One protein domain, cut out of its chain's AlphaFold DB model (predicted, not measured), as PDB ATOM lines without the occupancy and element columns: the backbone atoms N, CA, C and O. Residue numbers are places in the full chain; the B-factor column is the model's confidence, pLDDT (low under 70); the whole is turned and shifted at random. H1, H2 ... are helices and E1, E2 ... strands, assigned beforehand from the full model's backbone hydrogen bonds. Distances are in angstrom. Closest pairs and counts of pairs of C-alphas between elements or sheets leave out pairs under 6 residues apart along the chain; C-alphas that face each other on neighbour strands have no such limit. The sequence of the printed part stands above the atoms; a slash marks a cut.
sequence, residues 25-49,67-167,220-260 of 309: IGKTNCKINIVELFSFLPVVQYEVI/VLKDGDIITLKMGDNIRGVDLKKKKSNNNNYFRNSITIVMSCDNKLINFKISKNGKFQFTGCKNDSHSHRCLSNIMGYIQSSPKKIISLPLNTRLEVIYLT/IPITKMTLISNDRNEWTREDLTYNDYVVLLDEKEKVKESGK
ATOM      1  N   ILE A  25     158.488 143.918 113.840       96.19
ATOM      2  CA  ILE A  25     158.592 142.591 114.428       96.19
ATOM      3  C   ILE A  25     159.213 142.727 115.811       96.19
ATOM      4  O   ILE A  25     160.337 143.191 115.919       96.19
ATOM      5  N   GLY A  26     158.504 142.283 116.847       96.81
ATOM      6  CA  GLY A  26     159.083 142.050 118.169       96.81
ATOM      7  C   GLY A  26     159.424 140.571 118.314       96.81
ATOM      8  O   GLY A  26     158.525 139.732 118.255       96.81
ATOM      9  N   LYS A  27     160.696 140.218 118.467       96.19
ATOM     10  CA  LYS A  27     161.130 138.837 118.713       96.19
ATOM     11  C   LYS A  27     161.498 138.693 120.180       96.19
ATOM     12  O   LYS A  27     162.470 139.303 120.611       96.19
ATOM     13  N   THR A  28     160.740 137.894 120.926       96.81
ATOM     14  CA  THR A  28     161.083 137.587 122.315       96.81
ATOM     15  C   THR A  28     161.915 136.314 122.433       96.81
ATOM     16  O   THR A  28     161.965 135.494 121.513       96.81
ATOM     17  N   ASN A  29     162.537 136.125 123.596       95.75
ATOM     18  CA  ASN A  29     163.189 134.871 123.972       95.75
ATOM     19  C   ASN A  29     162.237 133.860 124.652       95.75
ATOM     20  O   ASN A  29     162.696 132.828 125.136       95.75
ATOM     21  N   CYS A  30     160.923 134.117 124.688       95.88
ATOM     22  CA  CYS A  30     159.942 133.237 125.330       95.88
ATOM     23  C   CYS A  30     159.161 132.371 124.328       95.88
ATOM     24  O   CYS A  30     159.016 132.698 123.148       95.88
ATOM     25  N   LYS A  31     158.605 131.253 124.802       96.88
ATOM     26  CA  LYS A  31     157.521 130.539 124.111       96.88
ATOM     27  C   LYS A  31     156.189 130.912 124.741       96.88
ATOM     28  O   LYS A  31     156.108 131.171 125.940       96.88
ATOM     29  N   ILE A  32     155.144 130.927 123.920       97.38
ATOM     30  CA  ILE A  32     153.808 131.373 124.318       97.38
ATOM     31  C   ILE A  32     152.807 130.257 124.032       97.38
ATOM     32  O   ILE A  32     152.665 129.817 122.887       97.38
ATOM     33  N   ASN A  33     152.071 129.834 125.058       97.56
ATOM     34  CA  ASN A  33     150.891 129.001 124.890       97.56
ATOM     35  C   ASN A  33     149.744 129.864 124.353       97.56
ATOM     36  O   ASN A  33     148.975 130.463 125.102       97.56
ATOM     37  N   ILE A  34     149.653 129.952 123.026       97.00
ATOM     38  CA  ILE A  34     148.675 130.806 122.345       97.00
ATOM     39  C   ILE A  34     147.220 130.375 122.574       97.00
ATOM     40  O   ILE A  34     146.330 131.210 122.476       97.00
ATOM     41  N   VAL A  35     146.966 129.106 122.902       96.38
ATOM     42  CA  VAL A  35     145.606 128.637 123.199       96.38
ATOM     43  C   VAL A  35     145.159 129.180 124.552       96.38
ATOM     44  O   VAL A  35     144.096 129.787 124.651       96.38
ATOM     45  N   GLU A  36     146.005 129.042 125.572       97.50
ATOM     46  CA  GLU A  36     145.726 129.595 126.900       97.50
ATOM     47  C   GLU A  36     145.689 131.125 126.879       97.50
ATOM     48  O   GLU A  36     144.782 131.721 127.451       97.50
ATOM     49  N   LEU A  37     146.609 131.767 126.150       97.94
ATOM     50  CA  LEU A  37     146.594 133.217 125.973       97.94
ATOM     51  C   LEU A  37     145.299 133.689 125.297       97.94
ATOM     52  O   LEU A  37     144.681 134.645 125.760       97.94
ATOM     53  N   PHE A  38     144.868 133.017 124.222       97.75
ATOM     54  CA  PHE A  38     143.630 133.362 123.524       97.75
ATOM     55  C   PHE A  38     142.415 133.236 124.427       97.75
ATOM     56  O   PHE A  38     141.526 134.065 124.305       97.75
ATOM     57  N   SER A  39     142.354 132.232 125.299       97.06
ATOM     58  CA  SER A  39     141.237 132.052 126.230       97.06
ATOM     59  C   SER A  39     141.268 133.064 127.377       97.06
ATOM     60  O   SER A  39     140.215 133.501 127.831       97.06
ATOM     61  N   PHE A  40     142.463 133.454 127.825       97.94
ATOM     62  CA  PHE A  40     142.652 134.309 128.995       97.94
ATOM     63  C   PHE A  40     142.448 135.807 128.720       97.94
ATOM     64  O   PHE A  40     141.852 136.496 129.541       97.94
ATOM     65  N   LEU A  41     142.929 136.328 127.584       98.19
ATOM     66  CA  LEU A  41     142.909 137.775 127.319       98.19
ATOM     67  C   LEU A  41     141.484 138.359 127.385       98.19
ATOM     68  O   LEU A  41     140.565 137.742 126.843       98.19
ATOM     69  N   PRO A  42     141.259 139.536 127.992       97.75
ATOM     70  CA  PRO A  42     139.940 140.160 128.001       97.75
ATOM     71  C   PRO A  42     139.584 140.720 126.621       97.75
ATOM     72  O   PRO A  42     140.458 140.977 125.793       97.75
ATOM     73  N   VAL A  43     138.287 140.915 126.376       97.81
ATOM     74  CA  VAL A  43     137.792 141.621 125.191       97.81
ATOM     75  C   VAL A  43     136.695 142.585 125.612       97.81
ATOM     76  O   VAL A  43     135.747 142.191 126.287       97.81
ATOM     77  N   VAL A  44     136.837 143.839 125.206       97.19
ATOM     78  CA  VAL A  44     135.894 144.919 125.488       97.19
ATOM     79  C   VAL A  44     134.859 144.980 124.367       97.19
ATOM     80  O   VAL A  44     135.182 144.770 123.194       97.19
ATOM     81  N   GLN A  45     133.600 145.252 124.715       94.56
ATOM     82  CA  GLN A  45     132.542 145.436 123.724       94.56
ATOM     83  C   GLN A  45     132.842 146.669 122.865       94.56
ATOM     84  O   GLN A  45     133.080 147.755 123.395       94.56
ATOM     85  N   TYR A  46     132.809 146.491 121.542       93.94
ATOM     86  CA  TYR A  46     133.076 147.556 120.584       93.94
ATOM     87  C   TYR A  46     132.080 147.557 119.430       93.94
ATOM     88  O   TYR A  46     131.882 146.534 118.766       93.94
ATOM     89  N   GLU A  47     131.505 148.723 119.147       89.88
ATOM     90  CA  GLU A  47     130.585 148.909 118.028       89.88
ATOM     91  C   GLU A  47     131.315 149.435 116.790       89.88
ATOM     92  O   GLU A  47     131.908 150.517 116.770       89.88
ATOM     93  N   VAL A  48     131.277 148.659 115.703       87.19
ATOM     94  CA  VAL A  48     131.893 149.078 114.440       87.19
ATOM     95  C   VAL A  48     131.013 150.106 113.762       87.19
ATOM     96  O   VAL A  48     129.999 149.767 113.156       87.19
ATOM     97  N   ILE A  49     131.476 151.352 113.773       83.06
ATOM     98  CA  ILE A  49     130.912 152.414 112.945       83.06
ATOM     99  C   ILE A  49     131.286 152.120 111.478       83.06
ATOM    100  O   ILE A  49     132.471 152.184 111.116       83.06
ATOM    101  N   VAL A  67     135.163 155.705 123.098       91.06
ATOM    102  CA  VAL A  67     136.394 155.983 123.844       91.06
ATOM    103  C   VAL A  67     136.931 154.670 124.408       91.06
ATOM    104  O   VAL A  67     136.274 154.029 125.226       91.06
ATOM    105  N   LEU A  68     138.118 154.271 123.957       94.62
ATOM    106  CA  LEU A  68     138.836 153.090 124.435       94.62
ATOM    107  C   LEU A  68     140.023 153.523 125.287       94.62
ATOM    108  O   LEU A  68     140.705 154.493 124.953       94.62
ATOM    109  N   LYS A  69     140.296 152.779 126.357       96.12
ATOM    110  CA  LYS A  69     141.520 152.939 127.138       96.12
ATOM    111  C   LYS A  69     142.676 152.257 126.424       96.12
ATOM    112  O   LYS A  69     142.502 151.329 125.633       96.12
ATOM    113  N   ASP A  70     143.881 152.712 126.722       95.25
ATOM    114  CA  ASP A  70     145.081 152.038 126.257       95.25
ATOM    115  C   ASP A  70     145.160 150.615 126.815       95.25
ATOM    116  O   ASP A  70     144.941 150.389 128.003       95.25
ATOM    117  N   GLY A  71     145.461 149.653 125.944       96.44
ATOM    118  CA  GLY A  71     145.470 148.232 126.290       96.44
ATOM    119  C   GLY A  71     144.119 147.528 126.144       96.44
ATOM    120  O   GLY A  71     144.087 146.296 126.230       96.44
ATOM    121  N   ASP A  72     143.031 148.256 125.860       97.81
ATOM    122  CA  ASP A  72     141.731 147.647 125.564       97.81
ATOM    123  C   ASP A  72     141.821 146.819 124.279       97.81
ATOM    124  O   ASP A  72     142.234 147.301 123.220       97.81
ATOM    125  N   ILE A  73     141.409 145.556 124.361       98.25
ATOM    126  CA  ILE A  73     141.369 144.630 123.230       98.25
ATOM    127  C   ILE A  73     139.931 144.546 122.729       98.25
ATOM    128  O   ILE A  73     139.035 144.204 123.492       98.25
ATOM    129  N   ILE A  74     139.707 144.795 121.439       97.56
ATOM    130  CA  ILE A  74     138.360 144.748 120.834       97.56
ATOM    131  C   ILE A  74     138.137 143.518 119.947       97.56
ATOM    132  O   ILE A  74     137.001 143.154 119.639       97.56
ATOM    133  N   THR A  75     139.223 142.871 119.523       97.38
ATOM    134  CA  THR A  75     139.174 141.681 118.673       97.38
ATOM    135  C   THR A  75     140.312 140.740 119.034       97.38
ATOM    136  O   THR A  75     141.481 141.127 119.000       97.38
ATOM    137  N   LEU A  76     139.973 139.475 119.266       97.38
ATOM    138  CA  LEU A  76     140.905 138.353 119.266       97.38
ATOM    139  C   LEU A  76     140.458 137.348 118.217       97.38
ATOM    140  O   LEU A  76     139.281 137.003 118.136       97.38
ATOM    141  N   LYS A  77     141.405 136.832 117.439       95.62
ATOM    142  CA  LYS A  77     141.140 135.793 116.449       95.62
ATOM    143  C   LYS A  77     142.187 134.695 116.510       95.62
ATOM    144  O   LYS A  77     143.379 134.975 116.392       95.62
ATOM    145  N   MET A  78     141.731 133.453 116.615       95.06
ATOM    146  CA  MET A  78     142.570 132.261 116.557       95.06
ATOM    147  C   MET A  78     141.817 131.158 115.819       95.06
ATOM    148  O   MET A  78     140.795 130.655 116.281       95.06
ATOM    149  N   GLY A  79     142.322 130.784 114.647       89.12
ATOM    150  CA  GLY A  79     141.591 129.892 113.757       89.12
ATOM    151  C   GLY A  79     140.265 130.487 113.289       89.12
ATOM    152  O   GLY A  79     140.226 131.638 112.833       89.12
ATOM    153  N   ASP A  80     139.204 129.702 113.437       88.25
ATOM    154  CA  ASP A  80     137.821 130.105 113.162       88.25
ATOM    155  C   ASP A  80     137.148 130.778 114.367       88.25
ATOM    156  O   ASP A  80     136.066 131.344 114.242       88.25
ATOM    157  N   ASN A  81     137.813 130.790 115.526       92.94
ATOM    158  CA  ASN A  81     137.291 131.422 116.727       92.94
ATOM    159  C   ASN A  81     137.612 132.918 116.730       92.94
ATOM    160  O   ASN A  81     138.766 133.335 116.557       92.94
ATOM    161  N   ILE A  82     136.582 133.726 116.972       94.88
ATOM    162  CA  ILE A  82     136.676 135.173 117.152       94.88
ATOM    163  C   ILE A  82     136.030 135.529 118.489       94.88
ATOM    164  O   ILE A  82     134.929 135.074 118.787       94.88
ATOM    165  N   ARG A  83     136.712 136.352 119.288       96.69
ATOM    166  CA  ARG A  83     136.154 137.007 120.479       96.69
ATOM    167  C   ARG A  83     136.152 138.514 120.233       96.69
ATOM    168  O   ARG A  83     137.167 139.058 119.794       96.69
ATOM    169  N   GLY A  84     135.029 139.172 120.501       95.56
ATOM    170  CA  GLY A  84     134.820 140.589 120.189       95.56
ATOM    171  C   GLY A  84     134.263 140.811 118.791       95.56
ATOM    172  O   GLY A  84     133.475 140.011 118.292       95.56
ATOM    173  N   VAL A  85     134.664 141.912 118.162       92.38
ATOM    174  CA  VAL A  85     134.077 142.345 116.891       92.38
ATOM    175  C   VAL A  85     134.921 141.941 115.684       92.38
ATOM    176  O   VAL A  85     136.146 142.052 115.704       92.38
ATOM    177  N   ASP A  86     134.279 141.513 114.594       89.38
ATOM    178  CA  ASP A  86     134.958 141.335 113.307       89.38
ATOM    179  C   ASP A  86     134.910 142.636 112.492       89.38
ATOM    180  O   ASP A  86     133.881 143.021 111.930       89.38
ATOM    181  N   LEU A  87     136.055 143.316 112.403       83.12
ATOM    182  CA  LEU A  87     136.204 144.551 111.627       83.12
ATOM    183  C   LEU A  87     136.075 144.328 110.109       83.12
ATOM    184  O   LEU A  87     135.928 145.293 109.355       83.12
ATOM    185  N   LYS A  88     136.159 143.080 109.634       77.56
ATOM    186  CA  LYS A  88     136.051 142.724 108.218       77.56
ATOM    187  C   LYS A  88     134.937 141.697 108.042       77.56
ATOM    188  O   LYS A  88     135.208 140.503 108.028       77.56
ATOM    189  N   LYS A  89     133.698 142.147 107.803       69.06
ATOM    190  CA  LYS A  89     132.615 141.251 107.354       69.06
ATOM    191  C   LYS A  89     133.079 140.484 106.105       69.06
ATOM    192  O   LYS A  89     133.167 141.062 105.021       69.06
ATOM    193  N   LYS A  90     133.431 139.203 106.249       61.44
ATOM    194  CA  LYS A  90     133.788 138.340 105.116       61.44
ATOM    195  C   LYS A  90     132.517 137.985 104.335       61.44
ATOM    196  O   LYS A  90     131.542 137.535 104.926       61.44
ATOM    197  N   LYS A  91     132.562 138.105 103.004       57.25
ATOM    198  CA  LYS A  91     131.805 137.198 102.126       57.25
ATOM    199  C   LYS A  91     132.528 135.839 102.189       57.25
ATOM    200  O   LYS A  91     133.760 135.827 102.151       57.25
ATOM    201  N   SER A  92     131.805 134.739 102.405       59.44
ATOM    202  CA  SER A  92     132.368 133.380 102.547       59.44
ATOM    203  C   SER A  92     133.229 133.011 101.312       59.44
ATOM    204  O   SER A  92     133.041 133.582 100.245       59.44
ATOM    205  N   ASN A  93     134.301 132.207 101.357       50.84
ATOM    206  CA  ASN A  93     134.315 130.769 101.664       50.84
ATOM    207  C   ASN A  93     135.737 130.199 101.927       50.84
ATOM    208  O   ASN A  93     135.915 128.989 101.909       50.84
ATOM    209  N   ASN A  94     136.773 131.021 102.161       57.47
ATOM    210  CA  ASN A  94     138.137 130.498 102.364       57.47
ATOM    211  C   ASN A  94     138.593 130.533 103.835       57.47
ATOM    212  O   ASN A  94     138.897 131.601 104.392       57.47
ATOM    213  N   ASN A  95     138.701 129.331 104.418       59.66
ATOM    214  CA  ASN A  95     139.190 129.011 105.770       59.66
ATOM    215  C   ASN A  95     140.727 129.005 105.877       59.66
ATOM    216  O   ASN A  95     141.322 128.229 106.623       59.66
ATOM    217  N   ASN A  96     141.405 129.897 105.155       65.31
ATOM    218  CA  ASN A  96     142.844 130.071 105.323       65.31
ATOM    219  C   ASN A  96     143.101 130.974 106.535       65.31
ATOM    220  O   ASN A  96     143.089 132.204 106.433       65.31
ATOM    221  N   TYR A  97     143.294 130.358 107.701       69.19
ATOM    222  CA  TYR A  97     143.732 131.027 108.924       69.19
ATOM    223  C   TYR A  97     145.152 130.614 109.319       69.19
ATOM    224  O   TYR A  97     145.630 129.517 109.027       69.19
ATOM    225  N   PHE A  98     145.841 131.505 110.031       71.62
ATOM    226  CA  PHE A  98     147.171 131.226 110.561       71.62
ATOM    227  C   PHE A  98     147.055 130.339 111.805       71.62
ATOM    228  O   PHE A  98     146.767 130.828 112.892       71.62
ATOM    229  N   ARG A  99     147.295 129.033 111.648       78.38
ATOM    230  CA  ARG A  99     147.148 128.029 112.725       78.38
ATOM    231  C   ARG A  99     148.037 128.275 113.952       78.38
ATOM    232  O   ARG A  99     147.705 127.844 115.043       78.38
ATOM    233  N   ASN A 100     149.170 128.956 113.776       89.81
ATOM    234  CA  ASN A 100     150.204 129.111 114.807       89.81
ATOM    235  C   ASN A 100     150.281 130.535 115.389       89.81
ATOM    236  O   ASN A 100     151.343 130.935 115.876       89.81
ATOM    237  N   SER A 101     149.200 131.317 115.301       95.50
ATOM    238  CA  SER A 101     149.177 132.678 115.838       95.50
ATOM    239  C   SER A 101     147.788 133.152 116.245       95.50
ATOM    240  O   SER A 101     146.807 132.832 115.578       95.50
ATOM    241  N   ILE A 102     147.742 134.024 117.247       97.06
ATOM    242  CA  ILE A 102     146.578 134.848 117.575       97.06
ATOM    243  C   ILE A 102     146.713 136.171 116.826       97.06
ATOM    244  O   ILE A 102     147.809 136.720 116.754       97.06
ATOM    245  N   THR A 103     145.622 136.694 116.277       96.88
ATOM    246  CA  THR A 103     145.536 138.087 115.812       96.88
ATOM    247  C   THR A 103     144.776 138.910 116.843       96.88
ATOM    248  O   THR A 103     143.708 138.490 117.283       96.88
ATOM    249  N   ILE A 104     145.319 140.066 117.205       97.56
ATOM    250  CA  ILE A 104     144.802 140.969 118.231       97.56
ATOM    251  C   ILE A 104     144.598 142.348 117.609       97.56
ATOM    252  O   ILE A 104     145.441 142.819 116.842       97.56
ATOM    253  N   VAL A 105     143.482 142.992 117.943       97.12
ATOM    254  CA  VAL A 105     143.281 144.427 117.719       97.12
ATOM    255  C   VAL A 105     143.138 145.105 119.074       97.12
ATOM    256  O   VAL A 105     142.193 144.813 119.809       97.12
ATOM    257  N   MET A 106     144.089 145.981 119.392       97.50
ATOM    258  CA  MET A 106     144.207 146.666 120.681       97.50
ATOM    259  C   MET A 106     144.250 148.181 120.478       97.50
ATOM    260  O   MET A 106     144.833 148.652 119.500       97.50
ATOM    261  N   SER A 107     143.655 148.936 121.397       96.25
ATOM    262  CA  SER A 107     143.805 150.389 121.468       96.25
ATOM    263  C   SER A 107     145.156 150.773 122.081       96.25
ATOM    264  O   SER A 107     145.538 150.259 123.132       96.25
ATOM    265  N   CYS A 108     145.884 151.665 121.419       95.19
ATOM    266  CA  CYS A 108     147.130 152.262 121.892       95.19
ATOM    267  C   CYS A 108     147.232 153.680 121.321       95.19
ATOM    268  O   CYS A 108     147.184 153.847 120.098       95.19
ATOM    269  N   ASP A 109     147.358 154.691 122.182       92.31
ATOM    270  CA  ASP A 109     147.382 156.113 121.807       92.31
ATOM    271  C   ASP A 109     146.218 156.515 120.890       92.31
ATOM    272  O   ASP A 109     146.405 157.081 119.808       92.31
ATOM    273  N   ASN A 110     144.992 156.175 121.301       90.38
ATOM    274  CA  ASN A 110     143.761 156.440 120.541       90.38
ATOM    275  C   ASN A 110     143.749 155.834 119.121       90.38
ATOM    276  O   ASN A 110     142.990 156.264 118.248       90.38
ATOM    277  N   LYS A 111     144.593 154.828 118.860       91.06
ATOM    278  CA  LYS A 111     144.659 154.111 117.588       91.06
ATOM    279  C   LYS A 111     144.474 152.619 117.810       91.06
ATOM    280  O   LYS A 111     145.055 152.022 118.706       91.06
ATOM    281  N   LEU A 112     143.717 151.994 116.914       93.75
ATOM    282  CA  LEU A 112     143.622 150.541 116.852       93.75
ATOM    283  C   LEU A 112     144.854 149.974 116.141       93.75
ATOM    284  O   LEU A 112     145.045 150.189 114.939       93.75
ATOM    285  N   ILE A 113     145.676 149.241 116.883       95.19
ATOM    286  CA  ILE A 113     146.855 148.538 116.386       95.19
ATOM    287  C   ILE A 113     146.490 147.073 116.170       95.19
ATOM    288  O   ILE A 113     145.972 146.408 117.065       95.19
ATOM    289  N   ASN A 114     146.766 146.564 114.968       95.75
ATOM    290  CA  ASN A 114     146.601 145.149 114.659       95.75
ATOM    291  C   ASN A 114     147.952 144.461 114.784       95.75
ATOM    292  O   ASN A 114     148.920 144.870 114.136       95.75
ATOM    293  N   PHE A 115     148.021 143.402 115.578       97.31
ATOM    294  CA  PHE A 115     149.231 142.610 115.675       97.31
ATOM    295  C   PHE A 115     148.948 141.125 115.843       97.31
ATOM    296  O   PHE A 115     147.864 140.705 116.242       97.31
ATOM    297  N   LYS A 116     149.943 140.311 115.499       97.44
ATOM    298  CA  LYS A 116     149.883 138.855 115.633       97.44
ATOM    299  C   LYS A 116     150.896 138.370 116.648       97.44
ATOM    300  O   LYS A 116     152.037 138.810 116.598       97.44
ATOM    301  N   ILE A 117     150.506 137.413 117.485       97.94
ATOM    302  CA  ILE A 117     151.392 136.726 118.430       97.94
ATOM    303  C   ILE A 117     151.512 135.272 118.003       97.94
ATOM    304  O   ILE A 117     150.506 134.575 117.888       97.94
ATOM    305  N   SER A 118     152.732 134.801 117.766       97.19
ATOM    306  CA  SER A 118     153.001 133.395 117.453       97.19
ATOM    307  C   SER A 118     153.447 132.602 118.683       97.19
ATOM    308  O   SER A 118     153.988 133.159 119.636       97.19
ATOM    309  N   LYS A 119     153.322 131.270 118.616       96.31
ATOM    310  CA  LYS A 119     153.798 130.352 119.674       96.31
ATOM    311  C   LYS A 119     155.287 130.486 120.024       96.31
ATOM    312  O   LYS A 119     155.711 130.111 121.111       96.31
ATOM    313  N   ASN A 120     156.084 131.018 119.097       94.69
ATOM    314  CA  ASN A 120     157.528 131.183 119.241       94.69
ATOM    315  C   ASN A 120     157.929 132.543 119.831       94.69
ATOM    316  O   ASN A 120     159.083 132.918 119.675       94.69
ATOM    317  N   GLY A 121     156.997 133.305 120.411       95.25
ATOM    318  CA  GLY A 121     157.326 134.607 121.000       95.25
ATOM    319  C   GLY A 121     157.532 135.725 119.976       95.25
ATOM    320  O   GLY A 121     157.941 136.828 120.317       95.25
ATOM    321  N   LYS A 122     157.234 135.478 118.693       96.62
ATOM    322  CA  LYS A 122     157.274 136.522 117.664       96.62
ATOM    323  C   LYS A 122     155.953 137.284 117.619       96.62
ATOM    324  O   LYS A 122     154.905 136.672 117.380       96.62
ATOM    325  N   PHE A 123     156.056 138.597 117.761       97.88
ATOM    326  CA  PHE A 123     155.014 139.595 117.591       97.88
ATOM    327  C   PHE A 123     155.192 140.281 116.236       97.88
ATOM    328  O   PHE A 123     156.297 140.679 115.877       97.88
ATOM    329  N   GLN A 124     154.119 140.416 115.466       97.62
ATOM    330  CA  GLN A 124     154.109 141.187 114.224       97.62
ATOM    331  C   GLN A 124     153.094 142.310 114.355       97.62
ATOM    332  O   GLN A 124     151.898 142.049 114.258       97.62
ATOM    333  N   PHE A 125     153.570 143.533 114.550       97.06
ATOM    334  CA  PHE A 125     152.746 144.726 114.668       97.06
ATOM    335  C   PHE A 125     152.560 145.384 113.308       97.06
ATOM    336  O   PHE A 125     153.517 145.545 112.556       97.06
ATOM    337  N   THR A 126     151.328 145.773 112.993       93.31
ATOM    338  CA  THR A 126     150.983 146.508 111.775       93.31
ATOM    339  C   THR A 126     150.205 147.759 112.138       93.31
ATOM    340  O   THR A 126     149.258 147.715 112.925       93.31
ATOM    341  N   GLY A 127     150.607 148.887 111.553       85.69
ATOM    342  CA  GLY A 127     149.973 150.173 111.833       85.69
ATOM    343  C   GLY A 127     150.574 150.915 113.026       85.69
ATOM    344  O   GLY A 127     150.003 151.929 113.436       85.69
ATOM    345  N   CYS A 128     151.713 150.465 113.556       88.12
ATOM    346  CA  CYS A 128     152.525 151.272 114.464       88.12
ATOM    347  C   CYS A 128     153.132 152.469 113.717       88.12
ATOM    348  O   CYS A 128     153.223 152.463 112.485       88.12
ATOM    349  N   LYS A 129     153.481 153.513 114.474       84.50
ATOM    350  CA  LYS A 129     154.232 154.676 113.974       84.50
ATOM    351  C   LYS A 129     155.711 154.647 114.376       84.50
ATOM    352  O   LYS A 129     156.480 155.409 113.811       84.50
ATOM    353  N   ASN A 130     156.036 153.874 115.412       85.12
ATOM    354  CA  ASN A 130     157.366 153.710 115.985       85.12
ATOM    355  C   ASN A 130     157.400 152.451 116.878       85.12
ATOM    356  O   ASN A 130     156.367 151.812 117.127       85.12
ATOM    357  N   ASP A 131     158.589 152.124 117.379       88.19
ATOM    358  CA  ASP A 131     158.876 151.045 118.332       88.19
ATOM    359  C   ASP A 131     158.125 151.190 119.668       88.19
ATOM    360  O   ASP A 131     157.646 150.194 120.210       88.19
ATOM    361  N   SER A 132     157.940 152.415 120.169       91.56
ATOM    362  CA  SER A 132     157.222 152.694 121.420       91.56
ATOM    363  C   SER A 132     155.777 152.182 121.397       91.56
ATOM    364  O   SER A 132     155.339 151.527 122.345       91.56
ATOM    365  N   HIS A 133     155.051 152.369 120.286       92.56
ATOM    366  CA  HIS A 133     153.706 151.798 120.114       92.56
ATOM    367  C   HIS A 133     153.724 150.265 120.204       92.56
ATOM    368  O   HIS A 133     152.884 149.656 120.868       92.56
ATOM    369  N   SER A 134     154.683 149.626 119.526       95.06
ATOM    370  CA  SER A 134     154.844 148.170 119.567       95.06
ATOM    371  C   SER A 134     155.161 147.679 120.975       95.06
ATOM    372  O   SER A 134     154.585 146.681 121.415       95.06
ATOM    373  N   HIS A 135     156.016 148.402 121.696       96.38
ATOM    374  CA  HIS A 135     156.365 148.065 123.062       96.38
ATOM    375  C   HIS A 135     155.187 148.202 124.019       96.38
ATOM    376  O   HIS A 135     154.924 147.265 124.762       96.38
ATOM    377  N   ARG A 136     154.411 149.287 123.954       96.00
ATOM    378  CA  ARG A 136     153.213 149.460 124.796       96.00
ATOM    379  C   ARG A 136     152.198 148.340 124.595       96.00
ATOM    380  O   ARG A 136     151.700 147.785 125.571       96.00
ATOM    381  N   CYS A 137     151.950 147.940 123.345       97.25
ATOM    382  CA  CYS A 137     151.109 146.781 123.048       97.25
ATOM    383  C   CYS A 137     151.656 145.494 123.688       97.25
ATOM    384  O   CYS A 137     150.894 144.743 124.296       97.25
ATOM    385  N   LEU A 138     152.964 145.230 123.576       97.00
ATOM    386  CA  LEU A 138     153.593 144.071 124.215       97.00
ATOM    387  C   LEU A 138     153.479 144.138 125.740       97.00
ATOM    388  O   LEU A 138     153.076 143.155 126.353       97.00
ATOM    389  N   SER A 139     153.788 145.283 126.342       95.88
ATOM    390  CA  SER A 139     153.757 145.506 127.787       95.88
ATOM    391  C   SER A 139     152.358 145.301 128.363       95.88
ATOM    392  O   SER A 139     152.225 144.642 129.390       95.88
ATOM    393  N   ASN A 140     151.306 145.746 127.668       96.56
ATOM    394  CA  ASN A 140     149.922 145.452 128.051       96.56
ATOM    395  C   ASN A 140     149.618 143.946 128.003       96.56
ATOM    396  O   ASN A 140     149.028 143.399 128.933       96.56
ATOM    397  N   ILE A 141     150.061 143.245 126.952       97.31
ATOM    398  CA  ILE A 141     149.916 141.783 126.870       97.31
ATOM    399  C   ILE A 141     150.668 141.080 128.004       97.31
ATOM    400  O   ILE A 141     150.136 140.133 128.584       97.31
ATOM    401  N   MET A 142     151.875 141.534 128.342       95.00
ATOM    402  CA  MET A 142     152.652 140.966 129.444       95.00
ATOM    403  C   MET A 142     151.986 141.215 130.798       95.00
ATOM    404  O   MET A 142     151.925 140.282 131.593       95.00
ATOM    405  N   GLY A 143     151.396 142.393 131.018       93.75
ATOM    406  CA  GLY A 143     150.605 142.680 132.217       93.75
ATOM    407  C   GLY A 143     149.433 141.709 132.388       93.75
ATOM    408  O   GLY A 143     149.256 141.128 133.459       93.75
ATOM    409  N   TYR A 144     148.690 141.422 131.309       95.25
ATOM    410  CA  TYR A 144     147.664 140.376 131.351       95.25
ATOM    411  C   TYR A 144     148.271 139.009 131.683       95.25
ATOM    412  O   TYR A 144     147.804 138.337 132.598       95.25
ATOM    413  N   ILE A 145     149.337 138.597 130.996       94.38
ATOM    414  CA  ILE A 145     149.993 137.303 131.236       94.38
ATOM    415  C   ILE A 145     150.443 137.143 132.695       94.38
ATOM    416  O   ILE A 145     150.259 136.069 133.259       94.38
ATOM    417  N   GLN A 146     151.005 138.187 133.306       90.81
ATOM    418  CA  GLN A 146     151.480 138.173 134.693       90.81
ATOM    419  C   GLN A 146     150.336 138.063 135.706       90.81
ATOM    420  O   GLN A 146     150.500 137.425 136.741       90.81
ATOM    421  N   SER A 147     149.168 138.633 135.392       91.94
ATOM    422  CA  SER A 147     147.954 138.491 136.209       91.94
ATOM    423  C   SER A 147     147.292 137.110 136.107       91.94
ATOM    424  O   SER A 147     146.377 136.801 136.871       91.94
ATOM    425  N   SER A 148     147.723 136.268 135.161       93.00
ATOM    426  CA  SER A 148     147.130 134.951 134.950       93.00
ATOM    427  C   SER A 148     147.581 133.950 136.016       93.00
ATOM    428  O   SER A 148     148.781 133.790 136.236       93.00
ATOM    429  N   PRO A 149     146.659 133.158 136.595       91.94
ATOM    430  CA  PRO A 149     147.031 132.038 137.460       91.94
ATOM    431  C   PRO A 149     147.668 130.878 136.672       91.94
ATOM    432  O   PRO A 149     148.220 129.949 137.262       91.94
ATOM    433  N   LYS A 150     147.576 130.889 135.335       93.94
ATOM    434  CA  LYS A 150     148.114 129.845 134.457       93.94
ATOM    435  C   LYS A 150     149.472 130.240 133.890       93.94
ATOM    436  O   LYS A 150     149.688 131.375 133.468       93.94
ATOM    437  N   LYS A 151     150.347 129.247 133.722       93.25
ATOM    438  CA  LYS A 151     151.626 129.403 133.017       93.25
ATOM    439  C   LYS A 151     151.407 129.560 131.504       93.25
ATOM    440  O   LYS A 151     151.377 128.578 130.767       93.25
ATOM    441  N   ILE A 152     151.250 130.801 131.044       96.69
ATOM    442  CA  ILE A 152     151.057 131.127 129.618       96.69
ATOM    443  C   ILE A 152     152.392 131.215 128.865       96.69
ATOM    444  O   ILE A 152     152.460 130.855 127.688       96.69
ATOM    445  N   ILE A 153     153.453 131.677 129.530       96.00
ATOM    446  CA  ILE A 153     154.781 131.834 128.930       96.00
ATOM    447  C   ILE A 153     155.794 130.870 129.539       96.00
ATOM    448  O   ILE A 153     155.720 130.510 130.716       96.00
ATOM    449  N   SER A 154     156.776 130.476 128.734       95.94
ATOM    450  CA  SER A 154     157.985 129.811 129.208       95.94
ATOM    451  C   SER A 154     159.224 130.544 128.714       95.94
ATOM    452  O   SER A 154     159.326 130.920 127.545       95.94
ATOM    453  N   LEU A 155     160.159 130.756 129.634       95.50
ATOM    454  CA  LEU A 155     161.463 131.353 129.382       95.50
ATOM    455  C   LEU A 155     162.551 130.276 129.494       95.50
ATOM    456  O   LEU A 155     162.349 129.286 130.207       95.50
ATOM    457  N   PRO A 156     163.692 130.455 128.808       93.75
ATOM    458  CA  PRO A 156     164.905 129.706 129.100       93.75
ATOM    459  C   PRO A 156     165.312 129.836 130.577       93.75
ATOM    460  O   PRO A 156     164.960 130.797 131.262       93.75
ATOM    461  N   LEU A 157     166.039 128.838 131.085       91.25
ATOM    462  CA  LEU A 157     166.472 128.826 132.480       91.25
ATOM    463  C   LEU A 157     167.411 130.010 132.756       91.25
ATOM    464  O   LEU A 157     168.317 130.269 131.969       91.25
ATOM    465  N   ASN A 158     167.213 130.689 133.889       90.19
ATOM    466  CA  ASN A 158     168.035 131.815 134.349       90.19
ATOM    467  C   ASN A 158     168.105 133.009 133.379       90.19
ATOM    468  O   ASN A 158     169.057 133.785 133.435       90.19
ATOM    469  N   THR A 159     167.105 133.192 132.511       93.94
ATOM    470  CA  THR A 159     167.019 134.373 131.644       93.94
ATOM    471  C   THR A 159     165.883 135.304 132.052       93.94
ATOM    472  O   THR A 159     164.898 134.907 132.678       93.94
ATOM    473  N   ARG A 160     166.026 136.578 131.681       94.81
ATOM    474  CA  ARG A 160     164.951 137.575 131.753       94.81
ATOM    475  C   ARG A 160     164.163 137.578 130.452       94.81
ATOM    476  O   ARG A 160     164.655 137.098 129.432       94.81
ATOM    477  N   LEU A 161     162.946 138.120 130.478       95.81
ATOM    478  CA  LEU A 161     162.208 138.361 129.243       95.81
ATOM    479  C   LEU A 161     162.910 139.470 128.458       95.81
ATOM    480  O   LEU A 161     163.075 140.583 128.952       95.81
ATOM    481  N   GLU A 162     163.287 139.152 127.231       96.50
ATOM    482  CA  GLU A 162     163.889 140.091 126.294       96.50
ATOM    483  C   GLU A 162     163.017 140.184 125.048       96.50
ATOM    484  O   GLU A 162     162.369 139.207 124.660       96.50
ATOM    485  N   VAL A 163     163.018 141.348 124.403       97.19
ATOM    486  CA  VAL A 163     162.403 141.566 123.097       97.19
ATOM    487  C   VAL A 163     163.321 142.401 122.218       97.19
ATOM    488  O   VAL A 163     163.825 143.431 122.644       97.19
ATOM    489  N   ILE A 164     163.506 141.970 120.975       96.94
ATOM    490  CA  ILE A 164     164.207 142.735 119.943       96.94
ATOM    491  C   ILE A 164     163.169 143.246 118.947       96.94
ATOM    492  O   ILE A 164     162.444 142.445 118.349       96.94
ATOM    493  N   TYR A 165     163.095 144.562 118.773       96.38
ATOM    494  CA  TYR A 165     162.249 145.215 117.782       96.38
ATOM    495  C   TYR A 165     163.035 145.482 116.504       96.38
ATOM    496  O   TYR A 165     164.080 146.126 116.523       96.38
ATOM    497  N   LEU A 166     162.490 145.002 115.389       94.06
ATOM    498  CA  LEU A 166     163.008 145.228 114.048       94.06
ATOM    499  C   LEU A 166     161.885 145.759 113.158       94.06
ATOM    500  O   LEU A 166     160.894 145.057 112.916       94.06
ATOM    501  N   THR A 167     162.052 146.963 112.619       93.56
ATOM    502  CA  THR A 167     161.178 147.456 111.552       93.56
ATOM    503  C   THR A 167     161.492 146.691 110.272       93.56
ATOM    504  O   THR A 167     162.622 146.652 109.795       93.56
ATOM    505  N   ILE A 220     169.449 150.897 109.903       87.81
ATOM    506  CA  ILE A 220     168.216 150.376 110.507       87.81
ATOM    507  C   ILE A 220     168.371 150.405 112.029       87.81
ATOM    508  O   ILE A 220     169.184 149.643 112.555       87.81
ATOM    509  N   PRO A 221     167.582 151.219 112.752       89.06
ATOM    510  CA  PRO A 221     167.589 151.176 114.202       89.06
ATOM    511  C   PRO A 221     167.002 149.845 114.669       89.06
ATOM    512  O   PRO A 221     165.917 149.433 114.243       89.06
ATOM    513  N   ILE A 222     167.727 149.176 115.558       94.00
ATOM    514  CA  ILE A 222     167.266 147.973 116.239       94.00
ATOM    515  C   ILE A 222     167.296 148.269 117.725       94.00
ATOM    516  O   ILE A 222     168.291 148.751 118.254       94.00
ATOM    517  N   THR A 223     166.201 147.957 118.405       95.81
ATOM    518  CA  THR A 223     166.091 148.201 119.839       95.81
ATOM    519  C   THR A 223     165.813 146.897 120.553       95.81
ATOM    520  O   THR A 223     164.850 146.191 120.242       95.81
ATOM    521  N   LYS A 224     166.650 146.585 121.537       96.75
ATOM    522  CA  LYS A 224     166.427 145.518 122.500       96.75
ATOM    523  C   LYS A 224     165.831 146.114 123.768       96.75
ATOM    524  O   LYS A 224     166.270 147.153 124.254       96.75
ATOM    525  N   MET A 225     164.817 145.449 124.305       96.88
ATOM    526  CA  MET A 225     164.277 145.756 125.619       96.88
ATOM    527  C   MET A 225     164.316 144.529 126.517       96.88
ATOM    528  O   MET A 225     163.973 143.428 126.083       96.88
ATOM    529  N   THR A 226     164.697 144.734 127.775       96.81
ATOM    530  CA  THR A 226     164.822 143.670 128.778       96.81
ATOM    531  C   THR A 226     163.985 144.008 130.002       96.81
ATOM    532  O   THR A 226     164.141 145.080 130.581       96.81
ATOM    533  N   LEU A 227     163.107 143.093 130.410       95.25
ATOM    534  CA  LEU A 227     162.272 143.252 131.598       95.25
ATOM    535  C   LEU A 227     163.124 143.034 132.856       95.25
ATOM    536  O   LEU A 227     163.679 141.950 133.053       95.25
ATOM    537  N   ILE A 228     163.238 144.057 133.701       93.75
ATOM    538  CA  ILE A 228     164.043 144.027 134.933       93.75
ATOM    539  C   ILE A 228     163.199 143.621 136.137       93.75
ATOM    540  O   ILE A 228     163.658 142.830 136.959       93.75
ATOM    541  N   SER A 229     161.977 144.142 136.232       87.75
ATOM    542  CA  SER A 229     161.055 143.890 137.340       87.75
ATOM    543  C   SER A 229     159.692 143.479 136.787       87.75
ATOM    544  O   SER A 229     159.062 144.207 136.019       87.75
ATOM    545  N   ASN A 230     159.243 142.284 137.180       79.12
ATOM    546  CA  ASN A 230     157.942 141.753 136.775       79.12
ATOM    547  C   ASN A 230     156.788 142.514 137.438       79.12
ATOM    548  O   ASN A 230     155.767 142.729 136.803       79.12
ATOM    549  N   ASP A 231     156.955 142.911 138.698       81.00
ATOM    550  CA  ASP A 231     155.939 143.573 139.519       81.00
ATOM    551  C   ASP A 231     155.638 145.004 139.062       81.00
ATOM    552  O   ASP A 231     154.492 145.442 139.137       81.00
ATOM    553  N   ARG A 232     156.641 145.718 138.542       81.81
ATOM    554  CA  ARG A 232     156.503 147.116 138.105       81.81
ATOM    555  C   ARG A 232     156.470 147.287 136.596       81.81
ATOM    556  O   ARG A 232     156.295 148.403 136.118       81.81
ATOM    557  N   ASN A 233     156.624 146.191 135.848       84.88
ATOM    558  CA  ASN A 233     156.726 146.209 134.392       84.88
ATOM    559  C   ASN A 233     157.822 147.184 133.907       84.88
ATOM    560  O   ASN A 233     157.619 147.957 132.972       84.88
ATOM    561  N   GLU A 234     158.973 147.174 134.584       91.62
ATOM    562  CA  GLU A 234     160.107 148.055 134.288       91.62
ATOM    563  C   GLU A 234     161.037 147.411 133.256       91.62
ATOM    564  O   GLU A 234     161.512 146.286 133.442       91.62
ATOM    565  N   TRP A 235     161.334 148.148 132.184       95.19
ATOM    566  CA  TRP A 235     162.169 147.698 131.071       95.19
ATOM    567  C   TRP A 235     163.403 148.584 130.910       95.19
ATOM    568  O   TRP A 235     163.299 149.808 130.976       95.19
ATOM    569  N   THR A 236     164.558 147.985 130.620       96.31
ATOM    570  CA  THR A 236     165.691 148.717 130.033       96.31
ATOM    571  C   THR A 236     165.636 148.698 128.521       96.31
ATOM    572  O   THR A 236     165.149 147.738 127.927       96.31
ATOM    573  N   ARG A 237     166.184 149.753 127.913       96.25
ATOM    574  CA  ARG A 237     166.378 149.904 126.472       96.25
ATOM    575  C   ARG A 237     167.868 149.848 126.148       96.25
ATOM    576  O   ARG A 237     168.663 150.503 126.813       96.25
ATOM    577  N   GLU A 238     168.205 149.105 125.109       96.44
ATOM    578  CA  GLU A 238     169.532 149.031 124.505       96.44
ATOM    579  C   GLU A 238     169.358 149.165 122.988       96.44
ATOM    580  O   GLU A 238     168.512 148.487 122.399       96.44
ATOM    581  N   ASP A 239     170.122 150.053 122.356       95.19
ATOM    582  CA  ASP A 239     170.140 150.167 120.899       95.19
ATOM    583  C   ASP A 239     171.243 149.259 120.342       95.19
ATOM    584  O   ASP A 239     172.363 149.233 120.849       95.19
ATOM    585  N   LEU A 240     170.900 148.487 119.314       94.31
ATOM    586  CA  LEU A 240     171.751 147.473 118.705       94.31
ATOM    587  C   LEU A 240     172.079 147.846 117.264       94.31
ATOM    588  O   LEU A 240     171.249 148.419 116.549       94.31
ATOM    589  N   THR A 241     173.256 147.436 116.801       91.56
ATOM    590  CA  THR A 241     173.559 147.444 115.369       91.56
ATOM    591  C   THR A 241     172.886 146.263 114.664       91.56
ATOM    592  O   THR A 241     172.465 145.277 115.281       91.56
ATOM    593  N   TYR A 242     172.821 146.323 113.332       90.50
ATOM    594  CA  TYR A 242     172.341 145.194 112.536       90.50
ATOM    595  C   TYR A 242     173.192 143.931 112.739       90.50
ATOM    596  O   TYR A 242     172.655 142.825 112.805       90.50
ATOM    597  N   ASN A 243     174.507 144.089 112.901       90.50
ATOM    598  CA  ASN A 243     175.415 142.970 113.147       90.50
ATOM    599  C   ASN A 243     175.164 142.326 114.516       90.50
ATOM    600  O   ASN A 243     175.088 141.099 114.587       90.50
ATOM    601  N   ASP A 244     174.944 143.124 115.565       92.88
ATOM    602  CA  ASP A 244     174.589 142.602 116.892       92.88
ATOM    603  C   ASP A 244     173.311 141.761 116.817       92.88
ATOM    604  O   ASP A 244     173.250 140.647 117.337       92.88
ATOM    605  N   TYR A 245     172.304 142.241 116.083       92.69
ATOM    606  CA  TYR A 245     171.081 141.481 115.834       92.69
ATOM    607  C   TYR A 245     171.342 140.146 115.127       92.69
ATOM    608  O   TYR A 245     170.789 139.127 115.542       92.69
ATOM    609  N   VAL A 246     172.183 140.122 114.086       91.25
ATOM    610  CA  VAL A 246     172.513 138.888 113.352       91.25
ATOM    611  C   VAL A 246     173.211 137.868 114.256       91.25
ATOM    612  O   VAL A 246     172.926 136.674 114.156       91.25
ATOM    613  N   VAL A 247     174.070 138.313 115.175       92.44
ATOM    614  CA  VAL A 247     174.730 137.432 116.156       92.44
ATOM    615  C   VAL A 247     173.711 136.751 117.080       92.44
ATOM    616  O   VAL A 247     173.898 135.586 117.429       92.44
ATOM    617  N   LEU A 248     172.608 137.432 117.409       90.69
ATOM    618  CA  LEU A 248     171.528 136.923 118.269       90.69
ATOM    619  C   LEU A 248     170.555 135.961 117.559       90.69
ATOM    620  O   LEU A 248     169.660 135.397 118.199       90.69
ATOM    621  N   LEU A 249     170.669 135.787 116.241       90.56
ATOM    622  CA  LEU A 249     169.844 134.846 115.485       90.56
ATOM    623  C   LEU A 249     170.309 133.399 115.679       90.56
ATOM    624  O   LEU A 249     171.488 133.132 115.899       90.56
ATOM    625  N   ASP A 250     169.383 132.445 115.556       90.31
ATOM    626  CA  ASP A 250     169.781 131.040 115.440       90.31
ATOM    627  C   ASP A 250     170.409 130.762 114.060       90.31
ATOM    628  O   ASP A 250     170.223 131.529 113.115       90.31
ATOM    629  N   GLU A 251     171.157 129.665 113.912       92.00
ATOM    630  CA  GLU A 251     171.878 129.360 112.662       92.00
ATOM    631  C   GLU A 251     170.959 129.292 111.432       92.00
ATOM    632  O   GLU A 251     171.308 129.747 110.341       92.00
ATOM    633  N   LYS A 252     169.731 128.794 111.603       92.00
ATOM    634  CA  LYS A 252     168.752 128.721 110.515       92.00
ATOM    635  C   LYS A 252     168.272 130.114 110.107       92.00
ATOM    636  O   LYS A 252     168.056 130.383 108.923       92.00
ATOM    637  N   GLU A 253     168.063 130.995 111.074       91.12
ATOM    638  CA  GLU A 253     167.686 132.382 110.854       91.12
ATOM    639  C   GLU A 253     168.835 133.206 110.277       91.12
ATOM    640  O   GLU A 253     168.567 134.000 109.380       91.12
ATOM    641  N   LYS A 254     170.085 132.979 110.700       92.94
ATOM    642  CA  LYS A 254     171.277 133.614 110.115       92.94
ATOM    643  C   LYS A 254     171.388 133.318 108.627       92.94
ATOM    644  O   LYS A 254     171.464 134.253 107.839       92.94
ATOM    645  N   VAL A 255     171.295 132.043 108.232       92.50
ATOM    646  CA  VAL A 255     171.304 131.631 106.813       92.50
ATOM    647  C   VAL A 255     170.156 132.285 106.043       92.50
ATOM    648  O   VAL A 255     170.320 132.752 104.916       92.50
ATOM    649  N   LYS A 256     168.969 132.354 106.655       91.56
ATOM    650  CA  LYS A 256     167.828 133.032 106.039       91.56
ATOM    651  C   LYS A 256     168.054 134.536 105.916       91.56
ATOM    652  O   LYS A 256     167.529 135.125 104.983       91.56
ATOM    653  N   GLU A 257     168.720 135.169 106.870       90.62
ATOM    654  CA  GLU A 257     168.966 136.609 106.873       90.62
ATOM    655  C   GLU A 257     170.043 136.995 105.857       90.62
ATOM    656  O   GLU A 257     169.818 137.921 105.083       90.62
ATOM    657  N   SER A 258     171.145 136.241 105.792       87.31
ATOM    658  CA  SER A 258     172.248 136.475 104.851       87.31
ATOM    659  C   SER A 258     171.851 136.253 103.390       87.31
ATOM    660  O   SER A 258     172.357 136.936 102.508       87.31
ATOM    661  N   GLY A 259     170.905 135.348 103.120       88.19
ATOM    662  CA  GLY A 259     170.402 135.087 101.768       88.19
ATOM    663  C   GLY A 259     169.354 136.081 101.248       88.19
ATOM    664  O   GLY A 259     168.800 135.865 100.169       88.19
ATOM    665  N   LYS A 260     168.994 137.133 101.998       90.06
ATOM    666  CA  LYS A 260     167.946 138.072 101.567       90.06
ATOM    667  C   LYS A 260     168.500 139.193 100.707       90.06
ATOM    668  O   LYS A 260     169.180 140.086 101.198       90.06
TER     669      LYS A 260
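AT A GLANCE: This is residues 25 to 49, 67 to 167 and 220 to 260 of the 309 residues of an uncharacterized protein of viral metagenome (UniProt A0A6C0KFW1). One antiparallel sheet of nine strands, twisted, curls round the long helix H2, with the shorter helix H1 packed over E2 and the nearby part of E4, towards the E3 end of the sheet. At the other end, after E9, a small helical hairpin of H3 and H4 is attached, and its H4 lies off the sheet; residues 89 to 94 stick out as a loop after E3. The printed part has 167 residues with four named helices and nine named strands, in the order E1 H1 E2 E3 E4 E5 E6 H2 E7 E8 E9 H3 H4, and its class is mixed, helices and strands. The sheet's order is E3 E2 E4 E5 E6 E1 E7 E8 E9. The whole is compact, with a radius of gyration of the C-alphas of 16.5 A and spans of 45 by 39 by 30 A.

IN THESE COORDINATES: Strand E1, residues 25 to 28, begins with C-alpha 25 at (158.592, 142.591, 114.428). H1 is residues 34 to 40. After the first cut come E2, residues 73 to 78, and E3, residues 81 to 84. E4, residues 101 to 108, is 20.6 A from first to last C-alpha, E5, residues 111 to 118, is 22.3 A, and E6, residues 122 to 128, is 15.8 A. H2, residues 131 to 147, is the longest helix, at 24.4 A from C-alpha 131 at (158.876, 151.045, 118.332) to C-alpha 147 at (147.954, 138.491, 136.209). E7, residues 162 to 167, is 16.7 A long. After the second cut come E8, residues 222 to 229, 22.4 A, and E9, residues 234 to 240, 19.5 A. H3 is residues 242 to 247, and H4, residues 251 to 258, ends with C-alpha 258 at (172.248, 136.475, 104.851).

HOW THE PARTS SIT: The sheet has E3 and E9 as edge strands. E3 and E2 form a hairpin, with N 76 and O 83 2.9 A apart, within hydrogen-bond range. E2 is the antiparallel neighbour of E4, with N 77 and O 103 at 2.8 A. E4, E5 and E6 make a meander, each strand the antiparallel neighbour of the one before, with N 104 and O 115 at 2.8 A and N 116 and O 124 at 2.9 A. E1 has E6 on one side, with N 26 and O 123 at 2.9 A, and E7 on the other, with N 27 and O 164 at 2.8 A. E7 and E8 have N 163 and O 225 at 2.8 A, and the hairpin of E8 and E9 has N 224 and O 238 at 2.8 A. E6, H2 and E7 form a split strand-helix-strand unit, two strands running the same way with E1 between them, and its crossover is right-handed. H1 and H2 are on one face of the sheet, in two layers. The closest C-alphas of H2 and E6 are those of Phe 125 and Ser 134, 6.3 A apart. H1 lies over E2, at a height over the sheet of 8.6 A. H1 and H2 are close but not clearly touching, their closest C-alphas, Leu 37 and Ile 145, being 7.5 A apart. H3 only grazes the sheet, with residues 242 to 245. H3 and H4 only just touch, with 3 pairs of C-alphas within 8 A, at a shallow tilt of 24 degrees, opposite ways; the closest are Val 246 and Lys 254, 6.3 A. In H1, H2, H3 and H4 every O i to N i+4 pair is within hydrogen-bond range.

THE WHOLE: The two C-alphas farthest apart, those of Lys 91 and Asn 158, are 48.8 A apart. Residues 50 to 66 are not printed, with 12.7 A from C-alpha 49 to C-alpha 67, nor are residues 168 to 219, with 7.7 A from C-alpha 167 to C-alpha 220. The links E3 to E4, 16 residues, and H2 to E7, 14 residues, are long. Mean pLDDT of the printed part is 91.7, and residues 89 to 97 are under 70.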